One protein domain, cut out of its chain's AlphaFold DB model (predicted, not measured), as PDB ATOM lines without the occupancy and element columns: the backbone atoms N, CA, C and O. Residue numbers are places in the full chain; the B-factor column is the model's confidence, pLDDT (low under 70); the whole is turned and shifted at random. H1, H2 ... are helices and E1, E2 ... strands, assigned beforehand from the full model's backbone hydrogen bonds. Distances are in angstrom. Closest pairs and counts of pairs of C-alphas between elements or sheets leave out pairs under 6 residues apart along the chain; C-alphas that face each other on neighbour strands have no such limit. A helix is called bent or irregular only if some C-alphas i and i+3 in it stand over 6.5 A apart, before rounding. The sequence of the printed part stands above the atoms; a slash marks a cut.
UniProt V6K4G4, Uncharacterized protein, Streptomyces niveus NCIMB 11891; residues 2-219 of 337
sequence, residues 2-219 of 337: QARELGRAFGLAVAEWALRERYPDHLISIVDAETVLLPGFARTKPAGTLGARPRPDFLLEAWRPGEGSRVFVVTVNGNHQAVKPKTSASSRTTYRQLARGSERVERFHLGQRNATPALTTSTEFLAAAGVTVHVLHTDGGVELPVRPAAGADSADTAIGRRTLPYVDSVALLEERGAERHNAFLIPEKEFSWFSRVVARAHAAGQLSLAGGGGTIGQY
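What this domain is: This is residues 2 to 219 of the 337 residues of an uncharacterized protein of Streptomyces niveus NCIMB 11891 (UniProt V6K4G4). A twisted wall of five strands curls round the long helix H1, with H3 and H4 over different parts of its other face and H2 standing up from that face. H5 folds back beside H4, the hairpin E7 E8 lies away from the large sheet, and residues 84 to 91 stick out. The printed part has 218 residues, with five named helices and nine named strands in the order H1 E1 H2 E2 E3 H3 E4 E5 E6 E7 E8 E9 H4 H5, of mixed class. The large sheet, mixed, runs E1 E2 E3 E5 E6. The whole is compact, with a radius of gyration of the C-alphas of 18.4 A and spans of 62 by 52 by 39 A.

How they stand to each other: H1, residues 2 to 22, is on the sheet of E1, residues 27 to 32, E2, 58 to 63, E3, 69 to 79, E5, 118 to 126, and E6, 130 to 138; its closest C-alphas to E3 are Gly 7 and Gly 78, 3.8 A. Within hydrogen-bond range are N 29 and O 61, 2.9 A, of antiparallel E1 and E2; N 60 and O 72, 2.9 A, of the hairpin E2 and E3; N 77 and O 121, 3.0 A, of parallel E3 and E5; and N 122 and O 134, 2.9 A, of the hairpin E5 and E6. H2, residues 33 to 41, H3, 93 to 105, and H4, 188 to 209, are on the face opposite H1: three layers, helices on both faces of a sheet. H2 stands up over E2, rising 72 degrees from a local plane fitted to just 6 C-alphas. H3 runs along the strands, height 8.0 A; its closest C-alphas to E5 are Thr 94 and Ser 122, 5.6 A. H4 runs across, at 81 degrees to E1 on the local plane; closest are Val 31 and His 202, 5.6 A. Residues 197 to 201 of H4 alone touch H2, at a steep tilt of 44 degrees, opposite ways; the closest C-alphas are Val 36 and Val 197, 5.9 A. Residues 200 to 208 of H4 alone touch H5, residues 213 to 219, in a helical hairpin; closest are Ala 204 and Ile 216, 5.0 A. E4, residues 108 to 110, and E9, 184 to 186, are parallel, with N 109 and O 184 at 2.9 A; E7, 170 to 174, and E8, 177 to 181, form a hairpin, with N 172 and O 179 at 2.8 A. Every O i to N i+4 pair is within hydrogen-bond range in H1 and H3, but 3 of 5 in H2, 16 of 18 in H4 and 0 of 3 in H5, where 4 of 4 O i to N i+3 pairs are.

Where its parts are: H1 begins at C-alpha 2, (-14.324, -11.633, -19.446), and spans 30.4 A; E3 spans 32.0 A and H4 31.5 A. H2 is only just irregular, C-alphas 36 and 39 being 6.6 A apart; H4 is irregular, C-alphas 189 and 192 being 7.5 A apart. H5 ends at C-alpha 219, (-36.364, 0.158, -1.885).

The domain as a whole: The printed part has no cut; the C-alphas farthest apart are Pro 85 and Gly 151, 62.0 A. Links H2 to E2, E3 to H3 and E6 to E7 are long. Mean pLDDT of the printed part is 88.1; residues 2 to 3, 44 to 48, 80 to 92, 127 to 128 and 173 to 178 are under 70.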
ATOM      1  N   GLN A   2     -14.567 -10.896 -20.703       62.59
ATOM      2  CA  GLN A   2     -14.324 -11.633 -19.446       62.59
ATOM      3  C   GLN A   2     -13.191 -11.080 -18.557       62.59
ATOM      4  O   GLN A   2     -13.412 -10.852 -17.376       62.59
ATOM      5  N   ALA A   3     -12.007 -10.773 -19.104       63.22
ATOM      6  CA  ALA A   3     -10.880 -10.308 -18.280       63.22
ATOM      7  C   ALA A   3     -11.106  -8.933 -17.619       63.22
ATOM      8  O   ALA A   3     -10.522  -8.638 -16.581       63.22
ATOM      9  N   ARG A   4     -11.953  -8.073 -18.202       72.56
ATOM     10  CA  ARG A   4     -12.269  -6.767 -17.607       72.56
ATOM     11  C   ARG A   4     -13.181  -6.933 -16.396       72.56
ATOM     12  O   ARG A   4     -12.868  -6.370 -15.355       72.56
ATOM     13  N   GLU A   5     -14.256  -7.710 -16.523       81.38
ATOM     14  CA  GLU A   5     -15.178  -7.961 -15.407       81.38
ATOM     15  C   GLU A   5     -14.507  -8.769 -14.298       81.38
ATOM     16  O   GLU A   5     -14.605  -8.400 -13.132       81.38
ATOM     17  N   LEU A   6     -13.705  -9.775 -14.657       82.62
ATOM     18  CA  LEU A   6     -12.909 -10.521 -13.686       82.62
ATOM     19  C   LEU A   6     -11.924  -9.601 -12.946       82.62
ATOM     20  O   LEU A   6     -11.774  -9.685 -11.732       82.62
ATOM     21  N   GLY A   7     -11.277  -8.675 -13.662       84.56
ATOM     22  CA  GLY A   7     -10.364  -7.715 -13.045       84.56
ATOM     23  C   GLY A   7     -11.063  -6.747 -12.094       84.56
ATOM     24  O   GLY A   7     -10.510  -6.428 -11.043       84.56
ATOM     25  N   ARG A   8     -12.287  -6.319 -12.425       89.56
ATOM     26  CA  ARG A   8     -13.129  -5.516 -11.526       89.56
ATOM     27  C   ARG A   8     -13.522  -6.309 -10.280       89.56
ATOM     28  O   ARG A   8     -13.428  -5.759  -9.190       89.56
ATOM     29  N   ALA A   9     -13.886  -7.584 -10.433       90.25
ATOM     30  CA  ALA A   9     -14.248  -8.461  -9.321       90.25
ATOM     31  C   ALA A   9     -13.081  -8.665  -8.341       90.25
ATOM     32  O   ALA A   9     -13.253  -8.431  -7.150       90.25
ATOM     33  N   PHE A  10     -11.877  -8.992  -8.828       91.50
ATOM     34  CA  PHE A  10     -10.686  -9.081  -7.967       91.50
ATOM     35  C   PHE A  10     -10.357  -7.749  -7.285       91.50
ATOM     36  O   PHE A  10     -10.054  -7.724  -6.094       91.50
ATOM     37  N   GLY A  11     -10.450  -6.635  -8.017       93.38
ATOM     38  CA  GLY A  11     -10.213  -5.304  -7.457       93.38
ATOM     39  C   GLY A  11     -11.201  -4.946  -6.344       93.38
ATOM     40  O   GLY A  11     -10.809  -4.358  -5.339       93.38
ATOM     41  N   LEU A  12     -12.470  -5.330  -6.502       95.19
ATOM     42  CA  LEU A  12     -13.515  -5.125  -5.502       95.19
ATOM     43  C   LEU A  12     -13.331  -6.048  -4.290       95.19
ATOM     44  O   LEU A  12     -13.445  -5.580  -3.162       95.19
ATOM     45  N   ALA A  13     -12.980  -7.317  -4.513       93.88
ATOM     46  CA  ALA A  13     -12.704  -8.275  -3.444       93.88
ATOM     47  C   ALA A  13     -11.520  -7.831  -2.568       93.88
ATOM     48  O   ALA A  13     -11.598  -7.915  -1.345       93.88
ATOM     49  N   VAL A  14     -10.452  -7.291  -3.169       95.56
ATOM     50  CA  VAL A  14      -9.319  -6.722  -2.416       95.56
ATOM     51  C   VAL A  14      -9.729  -5.472  -1.637       95.56
ATOM     52  O   VAL A  14      -9.302  -5.310  -0.496       95.56
ATOM     53  N   ALA A  15     -10.562  -4.598  -2.215       96.44
ATOM     54  CA  ALA A  15     -11.066  -3.419  -1.507       96.44
ATOM     55  C   ALA A  15     -11.919  -3.814  -0.292       96.44
ATOM     56  O   ALA A  15     -11.736  -3.270   0.793       96.44
ATOM     57  N   GLU A  16     -12.809  -4.791  -0.461       96.06
ATOM     58  CA  GLU A  16     -13.597  -5.343   0.635       96.06
ATOM     59  C   GLU A  16     -12.712  -5.983   1.710       96.06
ATOM     60  O   GLU A  16     -12.867  -5.666   2.888       96.06
ATOM     61  N   TRP A  17     -11.776  -6.851   1.316       95.19
ATOM     62  CA  TRP A  17     -10.859  -7.512   2.243       95.19
ATOM     63  C   TRP A  17     -10.065  -6.495   3.070       95.19
ATOM     64  O   TRP A  17     -10.047  -6.585   4.293       95.19
ATOM     65  N   ALA A  18      -9.508  -5.461   2.431       95.25
ATOM     66  CA  ALA A  18      -8.773  -4.408   3.128       95.25
ATOM     67  C   ALA A  18      -9.634  -3.666   4.168       95.25
ATOM     68  O   ALA A  18      -9.132  -3.277   5.225       95.25
ATOM     69  N   LEU A  19     -10.930  -3.469   3.895       95.50
ATOM     70  CA  LEU A  19     -11.842  -2.873   4.870       95.50
ATOM     71  C   LEU A  19     -12.210  -3.836   5.996       95.50
ATOM     72  O   LEU A  19     -12.306  -3.381   7.130       95.50
ATOM     73  N   ARG A  20     -12.373  -5.133   5.722       94.44
ATOM     74  CA  ARG A  20     -12.609  -6.140   6.769       94.44
ATOM     75  C   ARG A  20     -11.423  -6.243   7.728       94.44
ATOM     76  O   ARG A  20     -11.632  -6.264   8.931       94.44
ATOM     77  N   GLU A  21     -10.194  -6.203   7.216       95.38
ATOM     78  CA  GLU A  21      -8.984  -6.169   8.054       95.38
ATOM     79  C   GLU A  21      -8.912  -4.893   8.908       95.38
ATOM     80  O   GLU A  21      -8.539  -4.931  10.079       95.38
ATOM     81  N   ARG A  22      -9.287  -3.739   8.336       94.44
ATOM     82  CA  ARG A  22      -9.267  -2.451   9.048       94.44
ATOM     83  C   ARG A  22     -10.424  -2.293  10.041       94.44
ATOM     84  O   ARG A  22     -10.279  -1.565  11.022       94.44
ATOM     85  N   TYR A  23     -11.560  -2.930   9.776       95.25
ATOM     86  CA  TYR A  23     -12.800  -2.838  10.547       95.25
ATOM     87  C   TYR A  23     -13.373  -4.241  10.828       95.25
ATOM     88  O   TYR A  23     -14.469  -4.554  10.360       95.25
ATOM     89  N   PRO A  24     -12.671  -5.082  11.611       94.56
ATOM     90  CA  PRO A  24     -13.045  -6.488  11.810       94.56
ATOM     91  C   PRO A  24     -14.402  -6.661  12.505       94.56
ATOM     92  O   PRO A  24     -15.117  -7.628  12.260       94.56
ATOM     93  N   ASP A  25     -14.798  -5.689  13.329       95.19
ATOM     94  CA  ASP A  25     -16.077  -5.698  14.043       95.19
ATOM     95  C   ASP A  25     -17.228  -5.045  13.266       95.19
ATOM     96  O   ASP A  25     -18.262  -4.744  13.865       95.19
ATOM     97  N   HIS A  26     -17.055  -4.773  11.968       96.38
ATOM     98  CA  HIS A  26     -18.065  -4.150  11.109       96.38
ATOM     99  C   HIS A  26     -18.506  -5.096   9.991       96.38
ATOM    100  O   HIS A  26     -17.724  -5.884   9.464       96.38
ATOM    101  N   LEU A  27     -19.762  -4.961   9.570       95.88
ATOM    102  CA  LEU A  27     -20.205  -5.489   8.286       95.88
ATOM    103  C   LEU A  27     -19.785  -4.532   7.174       95.88
ATOM    104  O   LEU A  27     -19.923  -3.314   7.310       95.88
ATOM    105  N   ILE A  28     -19.306  -5.103   6.068       97.00
ATOM    106  CA  ILE A  28     -18.962  -4.361   4.857       97.00
ATOM    107  C   ILE A  28     -20.048  -4.599   3.810       97.00
ATOM    108  O   ILE A  28     -20.154  -5.686   3.243       97.00
ATOM    109  N   SER A  29     -20.841  -3.566   3.544       95.88
ATOM    110  CA  SER A  29     -21.839  -3.556   2.475       95.88
ATOM    111  C   SER A  29     -21.245  -2.952   1.210       95.88
ATOM    112  O   SER A  29     -20.619  -1.896   1.267       95.88
ATOM    113  N   ILE A  30     -21.478  -3.581   0.059       96.50
ATOM    114  CA  ILE A  30     -21.069  -3.060  -1.251       96.50
ATOM    115  C   ILE A  30     -22.316  -2.582  -1.987       96.50
ATOM    116  O   ILE A  30     -23.272  -3.341  -2.145       96.50
ATOM    117  N   VAL A  31     -22.308  -1.339  -2.463       96.50
ATOM    118  CA  VAL A  31     -23.409  -0.777  -3.255       96.50
ATOM    119  C   VAL A  31     -22.893  -0.120  -4.526       96.50
ATOM    120  O   VAL A  31     -21.836   0.512  -4.541       96.50
ATOM    121  N   ASP A  32     -23.649  -0.268  -5.610       95.56
ATOM    122  CA  ASP A  32     -23.358   0.396  -6.877       95.56
ATOM    123  C   ASP A  32     -23.470   1.921  -6.729       95.56
ATOM    124  O   ASP A  32     -24.455   2.453  -6.197       95.56
ATOM    125  N   ALA A  33     -22.444   2.635  -7.199       96.19
ATOM    126  CA  ALA A  33     -22.356   4.076  -7.016       96.19
ATOM    127  C   ALA A  33     -23.418   4.848  -7.805       96.19
ATOM    128  O   ALA A  33     -23.882   5.897  -7.358       96.19
ATOM    129  N   GLU A  34     -23.826   4.364  -8.978       94.69
ATOM    130  CA  GLU A  34     -24.886   5.020  -9.741       94.69
ATOM    131  C   GLU A  34     -26.216   4.926  -8.996       94.69
ATOM    132  O   GLU A  34     -26.882   5.945  -8.796       94.69
ATOM    133  N   THR A  35     -26.538   3.741  -8.490       94.19
ATOM    134  CA  THR A  35     -27.764   3.470  -7.738       94.19
ATOM    135  C   THR A  35     -27.920   4.418  -6.549       94.19
ATOM    136  O   THR A  35     -28.994   4.990  -6.370       94.19
ATOM    137  N   VAL A  36     -26.862   4.663  -5.770       96.50
ATOM    138  CA  VAL A  36     -26.909   5.589  -4.617       96.50
ATOM    139  C   VAL A  36     -26.878   7.071  -4.999       96.50
ATOM    140  O   VAL A  36     -27.339   7.919  -4.236       96.50
ATOM    141  N   LEU A  37     -26.358   7.422  -6.175       96.62
ATOM    142  CA  LEU A  37     -26.275   8.814  -6.629       96.62
ATOM    143  C   LEU A  37     -27.555   9.290  -7.323       96.62
ATOM    144  O   LEU A  37     -27.892  10.477  -7.266       96.62
ATOM    145  N   LEU A  38     -28.294   8.394  -7.973       95.31
ATOM    146  CA  LEU A  38     -29.513   8.745  -8.701       95.31
ATOM    147  C   LEU A  38     -30.542   9.515  -7.848       95.31
ATOM    148  O   LEU A  38     -31.008  10.555  -8.326       95.31
ATOM    149  N   PRO A  39     -30.821   9.142  -6.583       95.38
ATOM    150  CA  PRO A  39     -31.743   9.884  -5.725       95.38
ATOM    151  C   PRO A  39     -31.409  11.358  -5.502       95.38
ATOM    152  O   PRO A  39     -32.319  12.138  -5.230       95.38
ATOM    153  N   GLY A  40     -30.136  11.748  -5.599       95.69
ATOM    154  CA  GLY A  40     -29.704  13.134  -5.402       95.69
ATOM    155  C   GLY A  40     -29.420  13.904  -6.687       95.69
ATOM    156  O   GLY A  40     -29.495  15.131  -6.687       95.69
ATOM    157  N   PHE A  41     -29.077  13.207  -7.776       94.44
ATOM    158  CA  PHE A  41     -28.420  13.831  -8.935       94.44
ATOM    159  C   PHE A  41     -29.028  13.477 -10.295       94.44
ATOM    160  O   PHE A  41     -28.558  13.990 -11.324       94.44
ATOM    161  N   ALA A  42     -30.042  12.609 -10.326       88.12
ATOM    162  CA  ALA A  42     -30.736  12.230 -11.548       88.12
ATOM    163  C   ALA A  42     -31.315  13.443 -12.293       88.12
ATOM    164  O   ALA A  42     -31.843  14.391 -11.700       88.12
ATOM    165  N   ARG A  43     -31.246  13.393 -13.628       76.69
ATOM    166  CA  ARG A  43     -31.946  14.335 -14.514       76.69
ATOM    167  C   ARG A  43     -33.435  14.011 -14.566       76.69
ATOM    168  O   ARG A  43     -33.845  12.887 -14.311       76.69
ATOM    169  N   THR A  44     -34.252  15.005 -14.897       64.56
ATOM    170  CA  THR A  44     -35.703  14.890 -14.740       64.56
ATOM    171  C   THR A  44     -36.361  13.911 -15.724       64.56
ATOM    172  O   THR A  44     -37.343  13.320 -15.295       64.56
ATOM    173  N   LYS A  45     -35.871  13.690 -16.969       66.12
ATOM    174  CA  LYS A  45     -36.441  12.731 -17.968       66.12
ATOM    175  C   LYS A  45     -35.490  12.391 -19.152       66.12
ATOM    176  O   LYS A  45     -34.678  13.257 -19.485       66.12
ATOM    177  N   PRO A  46     -35.674  11.248 -19.869       57.03
ATOM    178  CA  PRO A  46     -36.362  10.014 -19.465       57.03
ATOM    179  C   PRO A  46     -35.374   9.050 -18.778       57.03
ATOM    180  O   PRO A  46     -34.244   8.910 -19.236       57.03
ATOM    181  N   ALA A  47     -35.816   8.421 -17.681       57.00
ATOM    182  CA  ALA A  47     -34.979   7.800 -16.645       57.00
ATOM    183  C   ALA A  47     -33.908   8.755 -16.076       57.00
ATOM    184  O   ALA A  47     -33.283   9.555 -16.777       57.00
ATOM    185  N   GLY A  48     -33.704   8.709 -14.763       61.59
ATOM    186  CA  GLY A  48     -32.579   9.413 -14.175       61.59
ATOM    187  C   GLY A  48     -31.299   8.816 -14.744       61.59
ATOM    188  O   GLY A  48     -30.976   7.683 -14.437       61.59
ATOM    189  N   THR A  49     -30.570   9.542 -15.587       71.88
ATOM    190  CA  THR A  49     -29.185   9.179 -15.897       71.88
ATOM    191  C   THR A  49     -28.278  10.244 -15.323       71.88
ATOM    192  O   THR A  49     -28.583  11.446 -15.350       71.88
ATOM    193  N   LEU A  50     -27.130   9.815 -14.806       80.38
ATOM    194  CA  LEU A  50     -26.066  10.744 -14.440       80.38
ATOM    195  C   LEU A  50     -25.333  11.260 -15.693       80.38
ATOM    196  O   LEU A  50     -24.544  12.198 -15.605       80.38
ATOM    197  N   GLY A  51     -25.624  10.698 -16.874       78.06
ATOM    198  CA  GLY A  51     -24.930  10.983 -18.126       78.06
ATOM    199  C   GLY A  51     -23.464  10.540 -18.074       78.06
ATOM    200  O   GLY A  51     -23.101   9.632 -17.329       78.06
ATOM    201  N   ALA A  52     -22.605  11.225 -18.830       81.25
ATOM    202  CA  ALA A  52     -21.160  10.981 -18.863       81.25
ATOM    203  C   ALA A  52     -20.395  11.570 -17.654       81.25
ATOM    204  O   ALA A  52     -19.188  11.789 -17.742       81.25
ATOM    205  N   ARG A  53     -21.080  11.879 -16.539       88.31
ATOM    206  CA  ARG A  53     -20.427  12.415 -15.335       88.31
ATOM    207  C   ARG A  53     -19.463  11.361 -14.760       88.31
ATOM    208  O   ARG A  53     -19.927  10.255 -14.466       88.31
ATOM    209  N   PRO A  54     -18.161  11.671 -14.593       90.06
ATOM    210  CA  PRO A  54     -17.209  10.761 -13.966       90.06
ATOM    211  C   PRO A  54     -17.627  10.496 -12.519       90.06
ATOM    212  O   PRO A  54     -17.833  11.433 -11.753       90.06
ATOM    213  N   ARG A  55     -17.781   9.220 -12.168       93.06
ATOM    214  CA  ARG A  55     -18.260   8.757 -10.860       93.06
ATOM    215  C   ARG A  55     -17.459   7.542 -10.396       93.06
ATOM    216  O   ARG A  55     -16.916   6.846 -11.263       93.06
ATOM    217  N   PRO A  56     -17.385   7.279  -9.080       95.19
ATOM    218  CA  PRO A  56     -16.874   6.010  -8.578       95.19
ATOM    219  C   PRO A  56     -17.689   4.825  -9.117       95.19
ATOM    220  O   PRO A  56     -18.785   5.012  -9.647       95.19
ATOM    221  N   ASP A  57     -17.137   3.617  -9.012       95.50
ATOM    222  CA  ASP A  57     -17.833   2.390  -9.416       95.50
ATOM    223  C   ASP A  57     -18.747   1.894  -8.283       95.50
ATOM    224  O   ASP A  57     -19.902   1.553  -8.521       95.50
ATOM    225  N   PHE A  58     -18.253   1.915  -7.041       97.56
ATOM    226  CA  PHE A  58     -18.963   1.407  -5.865       97.56
ATOM    227  C   PHE A  58     -18.784   2.320  -4.655       97.56
ATOM    228  O   PHE A  58     -17.814   3.081  -4.573       97.56
ATOM    229  N   LEU A  59     -19.699   2.211  -3.697       98.00
ATOM    230  CA  LEU A  59     -19.493   2.656  -2.323       98.00
ATOM    231  C   LEU A  59     -19.446   1.420  -1.426       98.00
ATOM    232  O   LEU A  59     -20.262   0.510  -1.576       98.00
ATOM    233  N   LEU A  60     -18.489   1.394  -0.504       98.06
ATOM    234  CA  LEU A  60     -18.392   0.378   0.537       98.06
ATOM    235  C   LEU A  60     -18.733   1.027   1.875       98.06
ATOM    236  O   LEU A  60     -18.094   2.000   2.270       98.06
ATOM    237  N   GLU A  61     -19.746   0.511   2.558       98.00
ATOM    238  CA  GLU A  61     -20.153   0.975   3.883       98.00
ATOM    239  C   GLU A  61     -19.617   0.009   4.941       98.00
ATOM    240  O   GLU A  61     -19.992  -1.160   4.947       98.00
ATOM    241  N   ALA A  62     -18.766   0.506   5.840       97.50
ATOM    242  CA  ALA A  62     -18.426  -0.175   7.083       97.50
ATOM    243  C   ALA A  62     -19.428   0.253   8.157       97.50
ATOM    244  O   ALA A  62     -19.497   1.434   8.517       97.50
ATOM    245  N   TRP A  63     -20.222  -0.694   8.650       97.19
ATOM    246  CA  TRP A  63     -21.296  -0.429   9.605       97.19
ATOM    247  C   TRP A  63     -21.325  -1.447  10.740       97.19
ATOM    248  O   TRP A  63     -21.067  -2.636  10.542       97.19
ATOM    249  N   ARG A  64     -21.723  -0.980  11.923       95.88
ATOM    250  CA  ARG A  64     -22.116  -1.826  13.047       95.88
ATOM    251  C   ARG A  64     -23.247  -1.178  13.853       95.88
ATOM    252  O   ARG A  64     -23.405   0.043  13.799       95.88
ATOM    253  N   PRO A  65     -24.036  -1.966  14.603       95.81
ATOM    254  CA  PRO A  65     -25.126  -1.440  15.415       95.81
ATOM    255  C   PRO A  65     -24.660  -0.377  16.417       95.81
ATOM    256  O   PRO A  65     -23.658  -0.561  17.105       95.81
ATOM    257  N   GLY A  66     -25.424   0.713  16.528       94.56
ATOM    258  CA  GLY A  66     -25.203   1.775  17.517       94.56
ATOM    259  C   GLY A  66     -24.119   2.801  17.170       94.56
ATOM    260  O   GLY A  66     -23.982   3.781  17.897       94.56
ATOM    261  N   GLU A  67     -23.393   2.625  16.064       95.62
ATOM    262  CA  GLU A  67     -22.319   3.529  15.634       95.62
ATOM    263  C   GLU A  67     -22.627   4.177  14.275       95.62
ATOM    264  O   GLU A  67     -23.484   3.716  13.513       95.62
ATOM    265  N   GLY A  68     -21.966   5.305  13.996       95.81
ATOM    266  CA  GLY A  68     -22.023   5.944  12.684       95.81
ATOM    267  C   GLY A  68     -21.328   5.069  11.642       95.81
ATOM    268  O   GLY A  68     -20.349   4.394  11.955       95.81
ATOM    269  N   SER A  69     -21.825   5.049  10.404       96.44
ATOM    270  CA  SER A  69     -21.169   4.273   9.345       96.44
ATOM    271  C   SER A  69     -20.122   5.079   8.597       96.44
ATOM    272  O   SER A  69     -20.253   6.285   8.382       96.44
ATOM    273  N   ARG A  70     -19.076   4.388   8.144       97.12
ATOM    274  CA  ARG A  70     -18.038   4.960   7.282       97.12
ATOM    275  C   ARG A  70     -18.252   4.503   5.856       97.12
ATOM    276  O   ARG A  70     -18.433   3.316   5.605       97.12
ATOM    277  N   VAL A  71     -18.196   5.443   4.921       97.38
ATOM    278  CA  VAL A  71     -18.411   5.170   3.501       97.38
ATOM    279  C   VAL A  71     -17.135   5.437   2.721       97.38
ATOM    280  O   VAL A  71     -16.608   6.548   2.733       97.38
ATOM    281  N   PHE A  72     -16.672   4.411   2.020       97.44
ATOM    282  CA  PHE A  72     -15.506   4.437   1.149       97.44
ATOM    283  C   PHE A  72     -15.965   4.491  -0.298       97.44
ATOM    284  O   PHE A  72     -16.765   3.658  -0.726       97.44
ATOM    285  N   VAL A  73     -15.441   5.435  -1.073       97.25
ATOM    286  CA  VAL A  73     -15.657   5.426  -2.523       97.25
ATOM    287  C   VAL A  73     -14.631   4.541  -3.200       97.25
ATOM    288  O   VAL A  73     -13.432   4.649  -2.945       97.25
ATOM    289  N   VAL A  74     -15.097   3.662  -4.079       97.44
ATOM    290  CA  VAL A  74     -14.248   2.657  -4.706       97.44
ATOM    291  C   VAL A  74     -14.322   2.762  -6.217       97.44
ATOM    292  O   VAL A  74     -15.403   2.819  -6.808       97.44
ATOM    293  N   THR A  75     -13.158   2.773  -6.862       96.62
ATOM    294  CA  THR A  75     -13.057   2.540  -8.306       96.62
ATOM    295  C   THR A  75     -12.268   1.281  -8.577       96.62
ATOM    296  O   THR A  75     -11.258   1.015  -7.926       96.62
ATOM    297  N   VAL A  76     -12.731   0.504  -9.552       93.88
ATOM    298  CA  VAL A  76     -12.124  -0.779  -9.898       93.88
ATOM    299  C   VAL A  76     -11.834  -0.836 -11.387       93.88
ATOM    300  O   VAL A  76     -12.697  -0.619 -12.241       93.88
ATOM    301  N   ASN A  77     -10.590  -1.148 -11.727       89.06
ATOM    302  CA  ASN A  77     -10.163  -1.299 -13.108       89.06
ATOM    303  C   ASN A  77      -9.465  -2.644 -13.289       89.06
ATOM    304  O   ASN A  77      -8.616  -3.024 -12.497       89.06
ATOM    305  N   GLY A  78      -9.789  -3.351 -14.369       80.12
ATOM    306  CA  GLY A  78      -9.079  -4.557 -14.785       80.12
ATOM    307  C   GLY A  78      -8.330  -4.325 -16.087       80.12
ATOM    308  O   GLY A  78      -8.842  -3.646 -16.988       80.12
ATOM    309  N   ASN A  79      -7.137  -4.894 -16.222       74.31
ATOM    310  CA  ASN A  79      -6.476  -5.021 -17.513       74.31
ATOM    311  C   ASN A  79      -5.881  -6.419 -17.706       74.31
ATOM    312  O   ASN A  79      -5.381  -7.051 -16.781       74.31
ATOM    313  N   HIS A  80      -5.942  -6.891 -18.949       67.81
ATOM    314  CA  HIS A  80      -5.202  -8.063 -19.387       67.81
ATOM    315  C   HIS A  80      -3.979  -7.567 -20.154       67.81
ATOM    316  O   HIS A  80      -4.090  -7.182 -21.322       67.81
ATOM    317  N   GLN A  81      -2.821  -7.525 -19.499       62.16
ATOM    318  CA  GLN A  81      -1.564  -7.207 -20.165       62.16
ATOM    319  C   GLN A  81      -0.756  -8.477 -20.410       62.16
ATOM    320  O   GLN A  81      -0.323  -9.147 -19.480       62.16
ATOM    321  N   ALA A  82      -0.471  -8.762 -21.681       59.03
ATOM    322  CA  ALA A  82       0.617  -9.665 -22.021       59.03
ATOM    323  C   ALA A  82       1.935  -8.944 -21.701       59.03
ATOM    324  O   ALA A  82       2.373  -8.073 -22.460       59.03
ATOM    325  N   VAL A  83       2.535  -9.257 -20.551       59.03
ATOM    326  CA  VAL A  83       3.849  -8.725 -20.175       59.03
ATOM    327  C   VAL A  83       4.859  -9.213 -21.206       59.03
ATOM    328  O   VAL A  83       5.128 -10.406 -21.313       59.03
ATOM    329  N   LYS A  84       5.406  -8.291 -22.000       62.50
ATOM    330  CA  LYS A  84       6.509  -8.592 -22.911       62.50
ATOM    331  C   LYS A  84       7.832  -8.352 -22.174       62.50
ATOM    332  O   LYS A  84       7.876  -7.472 -21.316       62.50
ATOM    333  N   PRO A  85       8.933  -9.023 -22.556       55.72
ATOM    334  CA  PRO A  85      10.243  -8.868 -21.907       55.72
ATOM    335  C   PRO A  85      10.784  -7.426 -21.842       55.72
ATOM    336  O   PRO A  85      11.704  -7.150 -21.085       55.72
ATOM    337  N   LYS A  86      10.231  -6.500 -22.642       59.66
ATOM    338  CA  LYS A  86      10.616  -5.079 -22.702       59.66
ATOM    339  C   LYS A  86       9.593  -4.121 -22.074       59.66
ATOM    340  O   LYS A  86       9.755  -2.909 -22.189       59.66
ATOM    341  N   THR A  87       8.521  -4.619 -21.457       62.53
ATOM    342  CA  THR A  87       7.521  -3.752 -20.818       62.53
ATOM    343  C   THR A  87       8.079  -3.232 -19.492       62.53
ATOM    344  O   THR A  87       8.140  -3.972 -18.513       62.53
ATOM    345  N   SER A  88       8.486  -1.959 -19.445       62.06
ATOM    346  CA  SER A  88       8.868  -1.312 -18.183       62.06
ATOM    347  C   SER A  88       7.664  -1.204 -17.244       62.06
ATOM    348  O   SER A  88       6.524  -1.115 -17.704       62.06
ATOM    349  N   ALA A  89       7.905  -1.128 -15.930       60.59
ATOM    350  CA  ALA A  89       6.845  -0.865 -14.955       60.59
ATOM    351  C   ALA A  89       6.038   0.395 -15.321       60.59
ATOM    352  O   ALA A  89       4.813   0.355 -15.367       60.59
ATOM    353  N   SER A  90       6.718   1.470 -15.725       57.75
ATOM    354  CA  SER A  90       6.102   2.731 -16.166       57.75
ATOM    355  C   SER A  90       5.251   2.633 -17.443       57.75
ATOM    356  O   SER A  90       4.411   3.499 -17.679       57.75
ATOM    357  N   SER A  91       5.425   1.586 -18.257       56.16
ATOM    358  CA  SER A  91       4.625   1.339 -19.470       56.16
ATOM    359  C   SER A  91       3.357   0.519 -19.201       56.16
ATOM    360  O   SER A  91       2.566   0.280 -20.121       56.16
ATOM    361  N   ARG A  92       3.148   0.065 -17.958       69.44
ATOM    362  CA  ARG A  92       1.969  -0.715 -17.564       69.44
ATOM    363  C   ARG A  92       0.731   0.178 -17.565       69.44
ATOM    364  O   ARG A  92       0.750   1.317 -17.097       69.44
ATOM    365  N   THR A  93      -0.380  -0.335 -18.092       79.38
ATOM    366  CA  THR A  93      -1.660   0.397 -18.166       79.38
ATOM    367  C   THR A  93      -2.220   0.730 -16.790       79.38
ATOM    368  O   THR A  93      -3.049   1.628 -16.674       79.38
ATOM    369  N   THR A  94      -1.737   0.040 -15.768       83.38
ATOM    370  CA  THR A  94      -2.143   0.119 -14.368       83.38
ATOM    371  C   THR A  94      -2.011   1.517 -13.796       83.38
ATOM    372  O   THR A  94      -3.004   2.061 -13.334       83.38
ATOM    373  N   TYR A  95      -0.860   2.186 -13.932       82.94
ATOM    374  CA  TYR A  95      -0.709   3.550 -13.406       82.94
ATOM    375  C   TYR A  95      -1.665   4.547 -14.066       82.94
ATOM    376  O   TYR A  95      -2.234   5.410 -13.404       82.94
ATOM    377  N   ARG A  96      -1.921   4.390 -15.371       86.62
ATOM    378  CA  ARG A  96      -2.906   5.215 -16.085       86.62
ATOM    379  C   ARG A  96      -4.338   4.912 -15.638       86.62
ATOM    380  O   ARG A  96      -5.166   5.816 -15.616       86.62
ATOM    381  N   GLN A  97      -4.644   3.656 -15.319       88.50
ATOM    382  CA  GLN A  97      -5.945   3.262 -14.776       88.50
ATOM    383  C   GLN A  97      -6.145   3.807 -13.364       88.50
ATOM    384  O   GLN A  97      -7.206   4.358 -13.095       88.50
ATOM    385  N   LEU A  98      -5.120   3.736 -12.515       91.12
ATOM    386  CA  LEU A  98      -5.130   4.321 -11.179       91.12
ATOM    387  C   LEU A  98      -5.323   5.844 -11.240       91.12
ATOM    388  O   LEU A  98      -6.212   6.356 -10.574       91.12
ATOM    389  N   ALA A  99      -4.603   6.557 -12.112       90.31
ATOM    390  CA  ALA A  99      -4.779   8.005 -12.292       90.31
ATOM    391  C   ALA A  99      -6.178   8.395 -12.824       90.31
ATOM    392  O   ALA A  99      -6.739   9.425 -12.464       90.31
ATOM    393  N   ARG A 100      -6.782   7.569 -13.687       89.25
ATOM    394  CA  ARG A 100      -8.175   7.781 -14.132       89.25
ATOM    395  C   ARG A 100      -9.190   7.444 -13.040       89.25
ATOM    396  O   ARG A 100     -10.248   8.061 -12.982       89.25
ATOM    397  N   GLY A 101      -8.897   6.441 -12.216       91.44
ATOM    398  CA  GLY A 101      -9.702   6.087 -11.051       91.44
ATOM    399  C   GLY A 101      -9.674   7.193 -10.000       91.44
ATOM    400  O   GLY A 101     -10.735   7.579  -9.516       91.44
ATOM    401  N   SER A 102      -8.501   7.792  -9.753       91.62
ATOM    402  CA  SER A 102      -8.357   8.923  -8.832       91.62
ATOM    403  C   SER A 102      -9.217  10.112  -9.268       91.62
ATOM    404  O   SER A 102      -9.946  10.664  -8.457       91.62
ATOM    405  N   GLU A 103      -9.247  10.440 -10.566       90.44
ATOM    406  CA  GLU A 103     -10.133  11.498 -11.081       90.44
ATOM    407  C   GLU A 103     -11.615  11.233 -10.766       90.44
ATOM    408  O   GLU A 103     -12.365  12.168 -10.517       90.44
ATOM    409  N   ARG A 104     -12.065   9.975 -10.772       93.19
ATOM    410  CA  ARG A 104     -13.466   9.628 -10.489       93.19
ATOM    411  C   ARG A 104     -13.806   9.699  -9.004       93.19
ATOM    412  O   ARG A 104     -14.912  10.125  -8.680       93.19
ATOM    413  N   VAL A 105     -12.901   9.278  -8.120       93.25
ATOM    414  CA  VAL A 105     -13.132   9.369  -6.665       93.25
ATOM    415  C   VAL A 105     -13.048  10.814  -6.169       93.25
ATOM    416  O   VAL A 105     -13.859  11.200  -5.337       93.25
ATOM    417  N   GLU A 106     -12.207  11.654  -6.783       90.88
ATOM    418  CA  GLU A 106     -12.161  13.114  -6.552       90.88
ATOM    419  C   GLU A 106     -13.445  13.845  -6.983       90.88
ATOM    420  O   GLU A 106     -13.582  15.052  -6.804       90.88
ATOM    421  N   ARG A 107     -14.410  13.143  -7.589       92.88
ATOM    422  CA  ARG A 107     -15.710  13.703  -7.975       92.88
ATOM    423  C   ARG A 107     -16.803  13.342  -6.985       92.88
ATOM    424  O   ARG A 107     -17.955  13.628  -7.285       92.88
ATOM    425  N   PHE A 108     -16.498  12.730  -5.845       95.69
ATOM    426  CA  PHE A 108     -17.482  12.419  -4.815       95.69
ATOM    427  C   PHE A 108     -17.001  12.882  -3.443       95.69
ATOM    428  O   PHE A 108     -15.884  12.573  -3.037       95.69
ATOM    429  N   HIS A 109     -17.869  13.577  -2.707       95.75
ATOM    430  CA  HIS A 109     -17.558  14.050  -1.361       95.75
ATOM    431  C   HIS A 109     -18.776  13.981  -0.439       95.75
ATOM    432  O   HIS A 109     -19.879  14.397  -0.799       95.75
ATOM    433  N   LEU A 110     -18.542  13.527   0.785       96.25
ATOM    434  CA  LEU A 110     -19.416  13.678   1.939       96.25
ATOM    435  C   LEU A 110     -18.921  14.859   2.772       96.25
ATOM    436  O   LEU A 110     -17.817  14.831   3.315       96.25
ATOM    437  N   GLY A 111     -19.751  15.893   2.879       93.69
ATOM    438  CA  GLY A 111     -19.473  17.088   3.667       93.69
ATOM    439  C   GLY A 111     -18.383  17.942   3.035       93.69
ATOM    440  O   GLY A 111     -18.662  18.783   2.185       93.69
ATOM    441  N   GLN A 112     -17.141  17.746   3.462       89.25
ATOM    442  CA  GLN A 112     -16.010  18.563   3.033       89.25
ATOM    443  C   GLN A 112     -15.116  17.813   2.043       89.25
ATOM    444  O   GLN A 112     -15.061  16.581   2.004       89.25
ATOM    445  N   ARG A 113     -14.377  18.575   1.230       86.19
ATOM    446  CA  ARG A 113     -13.349  18.023   0.344       86.19
ATOM    447  C   ARG A 113     -12.312  17.253   1.176       86.19
ATOM    448  O   ARG A 113     -11.974  17.680   2.273       86.19
ATOM    449  N   ASN A 114     -11.815  16.134   0.649       86.56
ATOM    450  CA  ASN A 114     -10.851  15.231   1.300       86.56
ATOM    451  C   ASN A 114     -11.333  14.560   2.602       86.56
ATOM    452  O   ASN A 114     -10.568  13.832   3.223       86.56
ATOM    453  N   ALA A 115     -12.587  14.761   3.021       92.38
ATOM    454  CA  ALA A 115     -13.119  14.086   4.203       92.38
ATOM    455  C   ALA A 115     -13.540  12.634   3.909       92.38
ATOM    456  O   ALA A 115     -13.592  11.808   4.819       92.38
ATOM    457  N   THR A 116     -13.848  12.328   2.643       95.12
ATOM    458  CA  THR A 116     -14.304  11.007   2.191       95.12
ATOM    459  C   THR A 116     -13.122  10.110   1.834       95.12
ATOM    460  O   THR A 116     -12.375  10.455   0.916       95.12
ATOM    461  N   PRO A 117     -12.955   8.961   2.508       95.69
ATOM    462  CA  PRO A 117     -11.896   8.022   2.172       95.69
ATOM    463  C   PRO A 117     -12.194   7.308   0.845       95.69
ATOM    464  O   PRO A 117     -13.352   7.036   0.508       95.69
ATOM    465  N   ALA A 118     -11.144   6.969   0.096       96.00
ATOM    466  CA  ALA A 118     -11.261   6.329  -1.210       96.00
ATOM    467  C   ALA A 118     -10.308   5.140  -1.376       96.00
ATOM    468  O   ALA A 118      -9.204   5.133  -0.833       96.00
ATOM    469  N   LEU A 119     -10.716   4.166  -2.194       95.81
ATOM    470  CA  LEU A 119      -9.887   3.058  -2.669       95.81
ATOM    471  C   LEU A 119      -9.964   2.988  -4.198       95.81
ATOM    472  O   LEU A 119     -11.028   2.820  -4.787       95.81
ATOM    473  N   THR A 120      -8.830   3.108  -4.869       95.81
ATOM    474  CA  THR A 120      -8.731   2.977  -6.323       95.81
ATOM    475  C   THR A 120      -7.888   1.762  -6.646       95.81
ATOM    476  O   THR A 120      -6.720   1.705  -6.263       95.81
ATOM    477  N   THR A 121      -8.467   0.797  -7.357       94.44
ATOM    478  CA  THR A 121      -7.802  -0.470  -7.657       94.44
ATOM    479  C   THR A 121      -7.547  -0.651  -9.148       94.44
ATOM    480  O   THR A 121      -8.309  -0.203 -10.016       94.44
ATOM    481  N   SER A 122      -6.434  -1.315  -9.455       91.94
ATOM    482  CA  SER A 122      -6.091  -1.749 -10.803       91.94
ATOM    483  C   SER A 122      -5.532  -3.167 -10.773       91.94
ATOM    484  O   SER A 122      -4.456  -3.416 -10.232       91.94
ATOM    485  N   THR A 123      -6.287  -4.092 -11.356       89.75
ATOM    486  CA  THR A 123      -5.955  -5.513 -11.432       89.75
ATOM    487  C   THR A 123      -5.182  -5.819 -12.706       89.75
ATOM    488  O   THR A 123      -5.630  -5.500 -13.814       89.75
ATOM    489  N   GLU A 124      -4.057  -6.500 -12.540       86.19
ATOM    490  CA  GLU A 124      -3.207  -7.021 -13.598       86.19
ATOM    491  C   GLU A 124      -3.251  -8.550 -13.607       86.19
ATOM    492  O   GLU A 124      -2.874  -9.206 -12.633       86.19
ATOM    493  N   PHE A 125      -3.666  -9.120 -14.738       79.69
ATOM    494  CA  PHE A 125      -3.532 -10.554 -15.000       79.69
ATOM    495  C   PHE A 125      -2.184 -10.827 -15.657       79.69
ATOM    496  O   PHE A 125      -2.000 -10.565 -16.848       79.69
ATOM    497  N   LEU A 126      -1.237 -11.348 -14.885       72.25
ATOM    498  CA  LEU A 126       0.112 -11.653 -15.338       72.25
ATOM    499  C   LEU A 126       0.206 -13.149 -15.624       72.25
ATOM    500  O   LEU A 126       0.680 -13.877 -14.773       72.25
ATOM    501  N   ALA A 127      -0.240 -13.604 -16.800       68.69
ATOM    502  CA  ALA A 127      -0.199 -15.003 -17.276       68.69
ATOM    503  C   ALA A 127       0.326 -16.055 -16.260       68.69
ATOM    504  O   ALA A 127      -0.449 -16.566 -15.460       68.69
ATOM    505  N   ALA A 128       1.635 -16.345 -16.255       66.88
ATOM    506  CA  ALA A 128       2.261 -17.333 -15.362       66.88
ATOM    507  C   ALA A 128       2.648 -16.804 -13.962       66.88
ATOM    508  O   ALA A 128       3.010 -17.587 -13.093       66.88
ATOM    509  N   ALA A 129       2.604 -15.490 -13.742       70.31
ATOM    510  CA  ALA A 129       2.947 -14.824 -12.483       70.31
ATOM    511  C   ALA A 129       1.723 -14.509 -11.596       70.31
ATOM    512  O   ALA A 129       1.876 -13.914 -10.533       70.31
ATOM    513  N   GLY A 130       0.519 -14.914 -12.014       80.56
ATOM    514  CA  GLY A 130      -0.707 -14.800 -11.227       80.56
ATOM    515  C   GLY A 130      -1.454 -13.476 -11.410       80.56
ATOM    516  O   GLY A 130      -1.383 -12.826 -12.456       80.56
ATOM    517  N   VAL A 131      -2.225 -13.104 -10.390       85.94
ATOM    518  CA  VAL A 131      -3.050 -11.888 -10.365       85.94
ATOM    519  C   VAL A 131      -2.454 -10.910  -9.361       85.94
ATOM    520  O   VAL A 131      -2.181 -11.279  -8.222       85.94
ATOM    521  N   THR A 132      -2.257  -9.659  -9.767       87.62
ATOM    522  CA  THR A 132      -1.796  -8.584  -8.875       87.62
ATOM    523  C   THR A 132      -2.813  -7.455  -8.872       87.62
ATOM    524  O   THR A 132      -3.203  -6.977  -9.934       87.62
ATOM    525  N   VAL A 133      -3.229  -7.005  -7.689       90.44
ATOM    526  CA  VAL A 133      -4.110  -5.843  -7.532       90.44
ATOM    527  C   VAL A 133      -3.309  -4.705  -6.919       90.44
ATOM    528  O   VAL A 133      -2.821  -4.809  -5.798       90.44
ATOM    529  N   HIS A 134      -3.172  -3.613  -7.664       92.19
ATOM    530  CA  HIS A 134      -2.559  -2.380  -7.177       92.19
ATOM    531  C   HIS A 134      -3.634  -1.502  -6.560       92.19
ATOM    532  O   HIS A 134      -4.698  -1.338  -7.159       92.19
ATOM    533  N   VAL A 135      -3.350  -0.920  -5.399       92.56
ATOM    534  CA  VAL A 135      -4.304  -0.099  -4.650       92.56
ATOM    535  C   VAL A 135      -3.684   1.262  -4.358       92.56
ATOM    536  O   VAL A 135      -2.577   1.347  -3.835       92.56
ATOM    537  N   LEU A 136      -4.412   2.325  -4.691       94.06
ATOM    538  CA  LEU A 136      -4.205   3.656  -4.129       94.06
ATOM    539  C   LEU A 136      -5.328   3.926  -3.138       94.06
ATOM    540  O   LEU A 136      -6.492   3.678  -3.456       94.06
ATOM    541  N   HIS A 137      -4.990   4.449  -1.967       93.50
ATOM    542  CA  HIS A 137      -5.976   4.840  -0.973       93.50
ATOM    543  C   HIS A 137      -5.776   6.291  -0.552       93.50
ATOM    544  O   HIS A 137      -4.659   6.808  -0.574       93.50
ATOM    545  N   THR A 138      -6.871   6.927  -0.161       92.56
ATOM    546  CA  THR A 138      -6.846   8.196   0.562       92.56
ATOM    547  C   THR A 138      -7.448   7.988   1.936       92.56
ATOM    548  O   THR A 138      -8.360   7.177   2.126       92.56
ATOM    549  N   ASP A 139      -6.919   8.721   2.904       88.50
ATOM    550  CA  ASP A 139      -7.530   8.794   4.218       88.50
ATOM    551  C   ASP A 139      -8.753   9.712   4.197       88.50
ATOM    552  O   ASP A 139      -8.995  10.475   3.262       88.50
ATOM    553  N   GLY A 140      -9.549   9.600   5.247       88.69
ATOM    554  CA  GLY A 140     -10.786  10.333   5.437       88.69
ATOM    555  C   GLY A 140     -11.459   9.818   6.701       88.69
ATOM    556  O   GLY A 140     -11.331   8.639   7.040       88.69
ATOM    557  N   GLY A 141     -12.118  10.712   7.426       87.31
ATOM    558  CA  GLY A 141     -12.715  10.418   8.730       87.31
ATOM    559  C   GLY A 141     -14.198  10.753   8.812       87.31
ATOM    560  O   GLY A 141     -14.742  10.763   9.909       87.31
ATOM    561  N   VAL A 142     -14.838  11.084   7.686       94.50
ATOM    562  CA  VAL A 142     -16.265  11.411   7.686       94.50
ATOM    563  C   VAL A 142     -17.098  10.174   8.014       94.50
ATOM    564  O   VAL A 142     -16.912   9.102   7.436       94.50
ATOM    565  N   GLU A 143     -18.039  10.352   8.932       96.19
ATOM    566  CA  GLU A 143     -18.999   9.333   9.336       96.19
ATOM    567  C   GLU A 143     -20.409   9.820   9.019       96.19
ATOM    568  O   GLU A 143     -20.754  10.990   9.211       96.19
ATOM    569  N   LEU A 144     -21.234   8.908   8.516       97.19
ATOM    570  CA  LEU A 144     -22.670   9.103   8.463       97.19
ATOM    571  C   LEU A 144     -23.245   8.906   9.872       97.19
ATOM    572  O   LEU A 144     -22.735   8.082  10.634       97.19
ATOM    573  N   PRO A 145     -24.303   9.646  10.242       96.94
ATOM    574  CA  PRO A 145     -24.863   9.580  11.582       96.94
ATOM    575  C   PRO A 145     -25.397   8.182  11.894       96.94
ATOM    576  O   PRO A 145     -25.822   7.450  10.992       96.94
ATOM    577  N   VAL A 146     -25.429   7.853  13.190       97.12
ATOM    578  CA  VAL A 146     -26.095   6.648  13.691       97.12
ATOM    579  C   VAL A 146     -27.528   6.646  13.184       97.12
ATOM    580  O   VAL A 146     -28.283   7.605  13.364       97.12
ATOM    581  N   ARG A 147     -27.893   5.550  12.539       94.62
ATOM    582  CA  ARG A 147     -29.217   5.363  11.975       94.62
ATOM    583  C   ARG A 147     -30.139   4.731  13.023       94.62
ATOM    584  O   ARG A 147     -29.756   3.718  13.608       94.62
ATOM    585  N   PRO A 148     -31.314   5.318  13.304       94.81
ATOM    586  CA  PRO A 148     -32.223   4.768  14.299       94.81
ATOM    587  C   PRO A 148     -32.934   3.520  13.762       94.81
ATOM    588  O   PRO A 148     -33.232   3.441  12.574       94.81
ATOM    589  N   ALA A 149     -33.287   2.594  14.657       92.88
ATOM    590  CA  ALA A 149     -34.039   1.386  14.301       92.88
ATOM    591  C   ALA A 149     -35.458   1.686  13.776       92.88
ATOM    592  O   ALA A 149     -36.036   0.888  13.053       92.88
ATOM    593  N   ALA A 150     -36.036   2.837  14.133       93.75
ATOM    594  CA  ALA A 150     -37.376   3.238  13.721       93.75
ATOM    595  C   ALA A 150     -37.476   4.757  13.518       93.75
ATOM    596  O   ALA A 150     -36.621   5.529  13.957       93.75
ATOM    597  N   GLY A 151     -38.562   5.191  12.877       93.31
ATOM    598  CA  GLY A 151     -38.866   6.603  12.647       93.31
ATOM    599  C   GLY A 151     -38.372   7.129  11.301       93.31
ATOM    600  O   GLY A 151     -37.935   6.381  10.429       93.31
ATOM    601  N   ALA A 152     -38.465   8.449  11.125       91.69
ATOM    602  CA  ALA A 152     -38.294   9.098   9.824       91.69
ATOM    603  C   ALA A 152     -36.894   8.938   9.212       91.69
ATOM    604  O   ALA A 152     -36.757   9.088   7.999       91.69
ATOM    605  N   ASP A 153     -35.877   8.639  10.024       93.69
ATOM    606  CA  ASP A 153     -34.481   8.472   9.608       93.69
ATOM    607  C   ASP A 153     -34.010   7.003   9.577       93.69
ATOM    608  O   ASP A 153     -32.870   6.738   9.194       93.69
ATOM    609  N   SER A 154     -34.895   6.047   9.886       96.75
ATOM    610  CA  SER A 154     -34.651   4.608   9.685       96.75
ATOM    611  C   SER A 154     -34.590   4.260   8.189       96.75
ATOM    612  O   SER A 154     -35.269   4.889   7.365       96.75
ATOM    613  N   ALA A 155     -33.792   3.252   7.818       96.69
ATOM    614  CA  ALA A 155     -33.754   2.710   6.461       96.69
ATOM    615  C   ALA A 155     -35.039   1.976   6.068       96.69
ATOM    616  O   ALA A 155     -35.236   1.774   4.870       96.69
ATOM    617  N   ASP A 156     -35.926   1.654   7.009       97.25
ATOM    618  CA  ASP A 156     -37.242   1.061   6.725       97.25
ATOM    619  C   ASP A 156     -38.169   2.088   6.058       97.25
ATOM    620  O   ASP A 156     -39.003   1.764   5.207       97.25
ATOM    621  N   THR A 157     -37.949   3.375   6.345       95.81
ATOM    622  CA  THR A 157     -38.705   4.475   5.745       95.81
ATOM    623  C   THR A 157     -38.245   4.748   4.311       95.81
ATOM    624  O   THR A 157     -37.052   4.884   4.024       95.81
ATOM    625  N   ALA A 158     -39.209   4.891   3.396       94.19
ATOM    626  CA  ALA A 158     -38.947   5.250   2.005       94.19
ATOM    627  C   ALA A 158     -38.157   6.565   1.881       94.19
ATOM    628  O   ALA A 158     -38.371   7.530   2.618       94.19
ATOM    629  N   ILE A 159     -37.253   6.613   0.904       94.94
ATOM    630  CA  ILE A 159     -36.477   7.815   0.597       94.94
ATOM    631  C   ILE A 159     -37.231   8.719  -0.379       94.94
ATOM    632  O   ILE A 159     -37.892   8.261  -1.310       94.94
ATOM    633  N   GLY A 160     -37.094  10.027  -0.180       91.62
ATOM    634  CA  GLY A 160     -37.477  11.031  -1.166       91.62
ATOM    635  C   GLY A 160     -36.311  11.385  -2.089       91.62
ATOM    636  O   GLY A 160     -35.143  11.202  -1.736       91.62
ATOM    637  N   ARG A 161     -36.626  11.952  -3.255       93.31
ATOM    638  CA  ARG A 161     -35.631  12.549  -4.154       93.31
ATOM    639  C   ARG A 161     -35.062  13.846  -3.569       93.31
ATOM    640  O   ARG A 161     -35.786  14.635  -2.957       93.31
ATOM    641  N   ARG A 162     -33.781  14.106  -3.835       94.75
ATOM    642  CA  ARG A 162     -33.117  15.403  -3.648       94.75
ATOM    643  C   ARG A 162     -32.683  15.979  -4.995       94.75
ATOM    644  O   ARG A 162     -32.520  15.260  -5.978       94.75
ATOM    645  N   THR A 163     -32.488  17.292  -5.023       91.81
ATOM    646  CA  THR A 163     -31.960  18.021  -6.185       91.81
ATOM    647  C   THR A 163     -30.623  18.632  -5.794       91.81
ATOM    648  O   THR A 163     -30.517  19.836  -5.560       91.81
ATOM    649  N   LEU A 164     -29.612  17.780  -5.630       94.31
ATOM    650  CA  LEU A 164     -28.276  18.205  -5.228       94.31
ATOM    651  C   LEU A 164     -27.507  18.770  -6.435       94.31
ATOM    652  O   LEU A 164     -27.597  18.226  -7.543       94.31
ATOM    653  N   PRO A 165     -26.753  19.869  -6.256       91.31
ATOM    654  CA  PRO A 165     -25.978  20.463  -7.335       91.31
ATOM    655  C   PRO A 165     -24.758  19.597  -7.670       91.31
ATOM    656  O   PRO A 165     -24.041  19.145  -6.783       91.31
ATOM    657  N   TYR A 166     -24.502  19.405  -8.965       91.38
ATOM    658  CA  TYR A 166     -23.274  18.770  -9.461       91.38
ATOM    659  C   TYR A 166     -22.252  19.789  -9.973       91.38
ATOM    660  O   TYR A 166     -21.052  19.578  -9.838       91.38
ATOM    661  N   VAL A 167     -22.729  20.864 -10.609       89.50
ATOM    662  CA  VAL A 167     -21.864  21.874 -11.226       89.50
ATOM    663  C   VAL A 167     -21.284  22.775 -10.150       89.50
ATOM    664  O   VAL A 167     -22.040  23.219  -9.285       89.50
ATOM    665  N   ASP A 168     -19.969  23.007 -10.205       88.81
ATOM    666  CA  ASP A 168     -19.227  23.862  -9.270       88.81
ATOM    667  C   ASP A 168     -19.624  23.610  -7.811       88.81
ATOM    668  O   ASP A 168     -19.897  24.533  -7.045       88.81
ATOM    669  N   SER A 169     -19.738  22.344  -7.414       88.75
ATOM    670  CA  SER A 169     -20.271  21.971  -6.102       88.75
ATOM    671  C   SER A 169     -19.210  22.030  -5.004       88.75
ATOM    672  O   SER A 169     -19.550  22.313  -3.854       88.75
ATOM    673  N   VAL A 170     -17.930  21.874  -5.348       88.12
ATOM    674  CA  VAL A 170     -16.819  21.815  -4.387       88.12
ATOM    675  C   VAL A 170     -15.801  22.911  -4.661       88.12
ATOM    676  O   VAL A 170     -15.437  23.150  -5.808       88.12
ATOM    677  N   ALA A 171     -15.356  23.581  -3.596       86.06
ATOM    678  CA  ALA A 171     -14.301  24.586  -3.653       86.06
ATOM    679  C   ALA A 171     -12.912  23.942  -3.553       86.06
ATOM    680  O   ALA A 171     -12.667  23.092  -2.691       86.06
ATOM    681  N   LEU A 172     -11.996  24.395  -4.402       80.00
ATOM    682  CA  LEU A 172     -10.566  24.162  -4.287       80.00
ATOM    683  C   LEU A 172      -9.966  25.297  -3.452       80.00
ATOM    684  O   LEU A 172     -10.205  26.475  -3.710       80.00
ATOM    685  N   LEU A 173      -9.210  24.937  -2.417       64.81
ATOM    686  CA  LEU A 173      -8.386  25.887  -1.679       64.81
ATOM    687  C   LEU A 173      -7.096  26.088  -2.479       64.81
ATOM    688  O   LEU A 173      -6.210  25.239  -2.416       64.81
ATOM    689  N   GLU A 174      -7.008  27.181  -3.232       63.25
ATOM    690  CA  GLU A 174      -5.765  27.637  -3.860       63.25
ATOM    691  C   GLU A 174      -5.390  29.052  -3.399       63.25
ATOM    692  O   GLU A 174      -6.251  29.878  -3.092       63.25
ATOM    693  N   GLU A 175      -4.088  29.357  -3.406       51.00
ATOM    694  CA  GLU A 175      -3.527  30.668  -3.036       51.00
ATOM    695  C   GLU A 175      -3.954  31.818  -3.976       51.00
ATOM    696  O   GLU A 175      -3.745  32.986  -3.650       51.00
ATOM    697  N   ARG A 176      -4.542  31.523  -5.148       52.81
ATOM    698  CA  ARG A 176      -4.838  32.508  -6.212       52.81
ATOM    699  C   ARG A 176      -6.320  32.695  -6.548       52.81
ATOM    700  O   ARG A 176      -6.632  33.375  -7.525       52.81
ATOM    701  N   GLY A 177      -7.230  32.163  -5.736       57.00
ATOM    702  CA  GLY A 177      -8.672  32.369  -5.893       57.00
ATOM    703  C   GLY A 177      -9.488  31.104  -5.647       57.00
ATOM    704  O   GLY A 177      -8.957  30.001  -5.604       57.00
ATOM    705  N   ALA A 178     -10.802  31.273  -5.472       65.81
ATOM    706  CA  ALA A 178     -11.725  30.164  -5.260       65.81
ATOM    707  C   ALA A 178     -12.079  29.497  -6.601       65.81
ATOM    708  O   ALA A 178     -13.088  29.837  -7.220       65.81
ATOM    709  N   GLU A 179     -11.258  28.551  -7.057       81.50
ATOM    710  CA  GLU A 179     -11.654  27.640  -8.133       81.50
ATOM    711  C   GLU A 179     -12.685  26.636  -7.593       81.50
ATOM    712  O   GLU A 179     -12.630  26.206  -6.437       81.50
ATOM    713  N   ARG A 180     -13.676  26.279  -8.409       86.56
ATOM    714  CA  ARG A 180     -14.680  25.269  -8.068       86.56
ATOM    715  C   ARG A 180     -14.683  24.200  -9.142       86.56
ATOM    716  O   ARG A 180     -14.449  24.498 -10.308       86.56
ATOM    717  N   HIS A 181     -14.958  22.959  -8.756       88.94
ATOM    718  CA  HIS A 181     -15.111  21.882  -9.723       88.94
ATOM    719  C   HIS A 181     -16.416  21.124  -9.541       88.94
ATOM    720  O   HIS A 181     -17.036  21.093  -8.476       88.94
ATOM    721  N   ASN A 182     -16.806  20.461 -10.623       92.25
ATOM    722  CA  ASN A 182     -17.965  19.591 -10.646       92.25
ATOM    723  C   ASN A 182     -17.731  18.353  -9.775       92.25
ATOM    724  O   ASN A 182     -16.694  17.703  -9.932       92.25
ATOM    725  N   ALA A 183     -18.680  18.012  -8.909       94.25
ATOM    726  CA  ALA A 183     -18.634  16.814  -8.074       94.25
ATOM    727  C   ALA A 183     -20.020  16.439  -7.523       94.25
ATOM    728  O   ALA A 183     -20.919  17.270  -7.384       94.25
ATOM    729  N   PHE A 184     -20.177  15.173  -7.164       96.06
ATOM    730  CA  PHE A 184     -21.246  14.647  -6.332       96.06
ATOM    731  C   PHE A 184     -20.966  14.994  -4.868       96.06
ATOM    732  O   PHE A 184     -20.316  14.237  -4.150       96.06
ATOM    733  N   LEU A 185     -21.430  16.166  -4.439       96.38
ATOM    734  CA  LEU A 185     -21.326  16.603  -3.051       96.38
ATOM    735  C   LEU A 185     -22.607  16.252  -2.291       96.38
ATOM    736  O   LEU A 185     -23.679  16.757  -2.629       96.38
ATOM    737  N   ILE A 186     -22.485  15.441  -1.243       97.75
ATOM    738  CA  ILE A 186     -23.531  15.240  -0.238       97.75
ATOM    739  C   ILE A 186     -23.255  16.201   0.925       97.75
ATOM    740  O   ILE A 186     -22.284  15.996   1.652       97.75
ATOM    741  N   PRO A 187     -24.060  17.257   1.132       96.44
ATOM    742  CA  PRO A 187     -23.874  18.164   2.262       96.44
ATOM    743  C   PRO A 187     -24.167  17.472   3.600       96.44
ATOM    744  O   PRO A 187     -25.031  16.601   3.655       96.44
ATOM    745  N   GLU A 188     -23.545  17.924   4.694       96.50
ATOM    746  CA  GLU A 188     -23.728  17.344   6.043       96.50
ATOM    747  C   GLU A 188     -25.203  17.265   6.473       96.50
ATOM    748  O   GLU A 188     -25.655  16.254   7.007       96.50
ATOM    749  N   LYS A 189     -26.004  18.285   6.136       96.94
ATOM    750  CA  LYS A 189     -27.457  18.305   6.400       96.94
ATOM    751  C   LYS A 189     -28.242  17.174   5.717       96.94
ATOM    752  O   LYS A 189     -29.374  16.904   6.100       96.94
ATOM    753  N   GLU A 190     -27.672  16.542   4.691       97.94
ATOM    754  CA  GLU A 190     -28.275  15.424   3.960       97.94
ATOM    755  C   GLU A 190     -27.696  14.067   4.383       97.94
ATOM    756  O   GLU A 190     -28.090  13.048   3.818       97.94
ATOM    757  N   PHE A 191     -26.791  14.001   5.369       98.00
ATOM    758  CA  PHE A 191     -26.153  12.738   5.758       98.00
ATOM    759  C   PHE A 191     -27.150  11.684   6.237       98.00
ATOM    760  O   PHE A 191     -27.031  10.530   5.839       98.00
ATOM    761  N   SER A 192     -28.167  12.061   7.016       97.12
ATOM    762  CA  SER A 192     -29.219  11.117   7.430       97.12
ATOM    763  C   SER A 192     -29.986  10.545   6.225       97.12
ATOM    764  O   SER A 192     -30.224   9.340   6.113       97.12
ATOM    765  N   TRP A 193     -30.332  11.403   5.262       98.06
ATOM    766  CA  TRP A 193     -30.977  10.971   4.025       98.06
ATOM    767  C   TRP A 193     -30.060  10.054   3.204       98.06
ATOM    768  O   TRP A 193     -30.487   8.981   2.784       98.06
ATOM    769  N   PHE A 194     -28.797  10.436   3.014       98.19
ATOM    770  CA  PHE A 194     -27.847   9.672   2.209       98.19
ATOM    771  C   PHE A 194     -27.508   8.325   2.845       98.19
ATOM    772  O   PHE A 194     -27.443   7.312   2.154       98.19
ATOM    773  N   SER A 195     -27.400   8.294   4.173       97.44
ATOM    774  CA  SER A 195     -27.316   7.064   4.946       97.44
ATOM    775  C   SER A 195     -28.454   6.131   4.535       97.44
ATOM    776  O   SER A 195     -28.209   4.984   4.152       97.44
ATOM    777  N   ARG A 196     -29.721   6.580   4.531       97.50
ATOM    778  CA  ARG A 196     -30.879   5.755   4.097       97.50
ATOM    779  C   ARG A 196     -30.778   5.282   2.661       97.50
ATOM    780  O   ARG A 196     -31.089   4.123   2.400       97.50
ATOM    781  N   VAL A 197     -30.299   6.131   1.760       98.12
ATOM    782  CA  VAL A 197     -30.064   5.742   0.365       98.12
ATOM    783  C   VAL A 197     -29.102   4.554   0.282       98.12
ATOM    784  O   VAL A 197     -29.420   3.582  -0.398       98.12
ATOM    785  N   VAL A 198     -27.975   4.588   1.002       98.06
ATOM    786  CA  VAL A 198     -26.982   3.497   1.011       98.06
ATOM    787  C   VAL A 198     -27.582   2.193   1.543       98.06
ATOM    788  O   VAL A 198     -27.493   1.164   0.875       98.06
ATOM    789  N   ALA A 199     -28.260   2.225   2.695       97.81
ATOM    790  CA  ALA A 199     -28.840   1.016   3.287       97.81
ATOM    791  C   ALA A 199     -29.947   0.398   2.424       97.81
ATOM    792  O   ALA A 199     -29.981  -0.819   2.243       97.81
ATOM    793  N   ARG A 200     -30.830   1.225   1.851       98.00
ATOM    794  CA  ARG A 200     -31.898   0.744   0.963       98.00
ATOM    795  C   ARG A 200     -31.353   0.240  -0.370       98.00
ATOM    796  O   ARG A 200     -31.846  -0.761  -0.875       98.00
ATOM    797  N   ALA A 201     -30.319   0.878  -0.922       97.56
ATOM    798  CA  ALA A 201     -29.644   0.384  -2.122       97.56
ATOM    799  C   ALA A 201     -28.977  -0.979  -1.876       97.56
ATOM    800  O   ALA A 201     -29.057  -1.856  -2.731       97.56
ATOM    801  N   HIS A 202     -28.385  -1.181  -0.695       97.25
ATOM    802  CA  HIS A 202     -27.863  -2.486  -0.292       97.25
ATOM    803  C   HIS A 202     -28.979  -3.537  -0.217       97.25
ATOM    804  O   HIS A 202     -28.868  -4.573  -0.862       97.25
ATOM    805  N   ALA A 203     -30.085  -3.247   0.480       97.38
ATOM    806  CA  ALA A 203     -31.251  -4.137   0.560       97.38
ATOM    807  C   ALA A 203     -31.799  -4.521  -0.830       97.38
ATOM    808  O   ALA A 203     -32.028  -5.698  -1.108       97.38
ATOM    809  N   ALA A 204     -31.934  -3.541  -1.729       96.00
ATOM    810  CA  ALA A 204     -32.334  -3.772  -3.116       96.00
ATOM    811  C   ALA A 204     -31.352  -4.694  -3.858       96.00
ATOM    812  O   ALA A 204     -31.779  -5.581  -4.594       96.00
ATOM    813  N   GLY A 205     -30.045  -4.504  -3.650       94.56
ATOM    814  CA  GLY A 205     -28.997  -5.350  -4.222       94.56
ATOM    815  C   GLY A 205     -29.087  -6.801  -3.752       94.56
ATOM    816  O   GLY A 205     -29.019  -7.706  -4.580       94.56
ATOM    817  N   GLN A 206     -29.323  -7.025  -2.457       95.12
ATOM    818  CA  GLN A 206     -29.452  -8.378  -1.905       95.12
ATOM    819  C   GLN A 206     -30.706  -9.097  -2.403       95.12
ATOM    820  O   GLN A 206     -30.640 -10.262  -2.796       95.12
ATOM    821  N   LEU A 207     -31.834  -8.392  -2.499       93.69
ATOM    822  CA  LEU A 207     -33.015  -8.954  -3.150       93.69
ATOM    823  C   LEU A 207     -32.779  -9.208  -4.638       93.69
ATOM    824  O   LEU A 207     -33.226 -10.227  -5.149       93.69
ATOM    825  N   SER A 208     -32.061  -8.332  -5.342       91.75
ATOM    826  CA  SER A 208     -31.726  -8.563  -6.749       91.75
ATOM    827  C   SER A 208     -30.857  -9.804  -6.939       91.75
ATOM    828  O   SER A 208     -31.064 -10.524  -7.914       91.75
ATOM    829  N   LEU A 209     -29.921 -10.075  -6.024       90.44
ATOM    830  CA  LEU A 209     -29.112 -11.296  -6.025       90.44
ATOM    831  C   LEU A 209     -29.978 -12.554  -5.854       90.44
ATOM    832  O   LEU A 209     -29.736 -13.560  -6.518       90.44
ATOM    833  N   ALA A 210     -30.994 -12.484  -4.991       90.62
ATOM    834  CA  ALA A 210     -31.946 -13.567  -4.751       90.62
ATOM    835  C   ALA A 210     -33.106 -13.623  -5.763       90.62
ATOM    836  O   ALA A 210     -33.991 -14.462  -5.635       90.62
ATOM    837  N   GLY A 211     -33.146 -12.725  -6.753       85.81
ATOM    838  CA  GLY A 211     -34.255 -12.640  -7.705       85.81
ATOM    839  C   GLY A 211     -35.589 -12.202  -7.093       85.81
ATOM    840  O   GLY A 211     -36.640 -12.610  -7.569       85.81
ATOM    841  N   GLY A 212     -35.589 -11.332  -6.083       82.06
ATOM    842  CA  GLY A 212     -36.792 -10.909  -5.351       82.06
ATOM    843  C   GLY A 212     -37.863 -10.162  -6.168       82.06
ATOM    844  O   GLY A 212     -38.920  -9.815  -5.631       82.06
ATOM    845  N   GLY A 213     -37.630  -9.900  -7.459       82.44
ATOM    846  CA  GLY A 213     -38.622  -9.344  -8.379       82.44
ATOM    847  C   GLY A 213     -39.236  -8.037  -7.871       82.44
ATOM    848  O   GLY A 213     -38.529  -7.062  -7.616       82.44
ATOM    849  N   GLY A 214     -40.562  -8.014  -7.701       83.12
ATOM    850  CA  GLY A 214     -41.294  -6.812  -7.290       83.12
ATOM    851  C   GLY A 214     -40.963  -6.282  -5.897       83.12
ATOM    852  O   GLY A 214     -41.104  -5.078  -5.665       83.12
ATOM    853  N   THR A 215     -40.440  -7.127  -5.004       88.94
ATOM    854  CA  THR A 215     -39.990  -6.689  -3.670       88.94
ATOM    855  C   THR A 215     -38.814  -5.716  -3.755       88.94
ATOM    856  O   THR A 215     -38.710  -4.815  -2.931       88.94
ATOM    857  N   ILE A 216     -37.982  -5.788  -4.802       91.75
ATOM    858  CA  ILE A 216     -36.857  -4.860  -5.023       91.75
ATOM    859  C   ILE A 216     -37.366  -3.418  -5.164       91.75
ATOM    860  O   ILE A 216     -36.769  -2.472  -4.643       91.75
ATOM    861  N   GLY A 217     -38.508  -3.240  -5.838       91.12
ATOM    862  CA  GLY A 217     -39.067  -1.930  -6.160       91.12
ATOM    863  C   GLY A 217     -39.419  -1.081  -4.936       91.12
ATOM    864  O   GLY A 217     -39.429   0.145  -5.038       91.12
ATOM    865  N   GLN A 218     -39.666  -1.685  -3.768       93.44
ATOM    866  CA  GLN A 218     -39.993  -0.925  -2.558       93.44
ATOM    867  C   GLN A 218     -38.816  -0.084  -2.051       93.44
ATOM    868  O   GLN A 218     -39.015   0.956  -1.422       93.44
ATOM    869  N   TYR A 219     -37.585  -0.493  -2.356       96.00
ATOM    870  CA  TYR A 219     -36.364   0.158  -1.885       96.00
ATOM    871  C   TYR A 219     -35.862   1.281  -2.784       96.00
ATOM    872  O   TYR A 219     -35.047   2.093  -2.343       96.00
TER     873      TYR A 219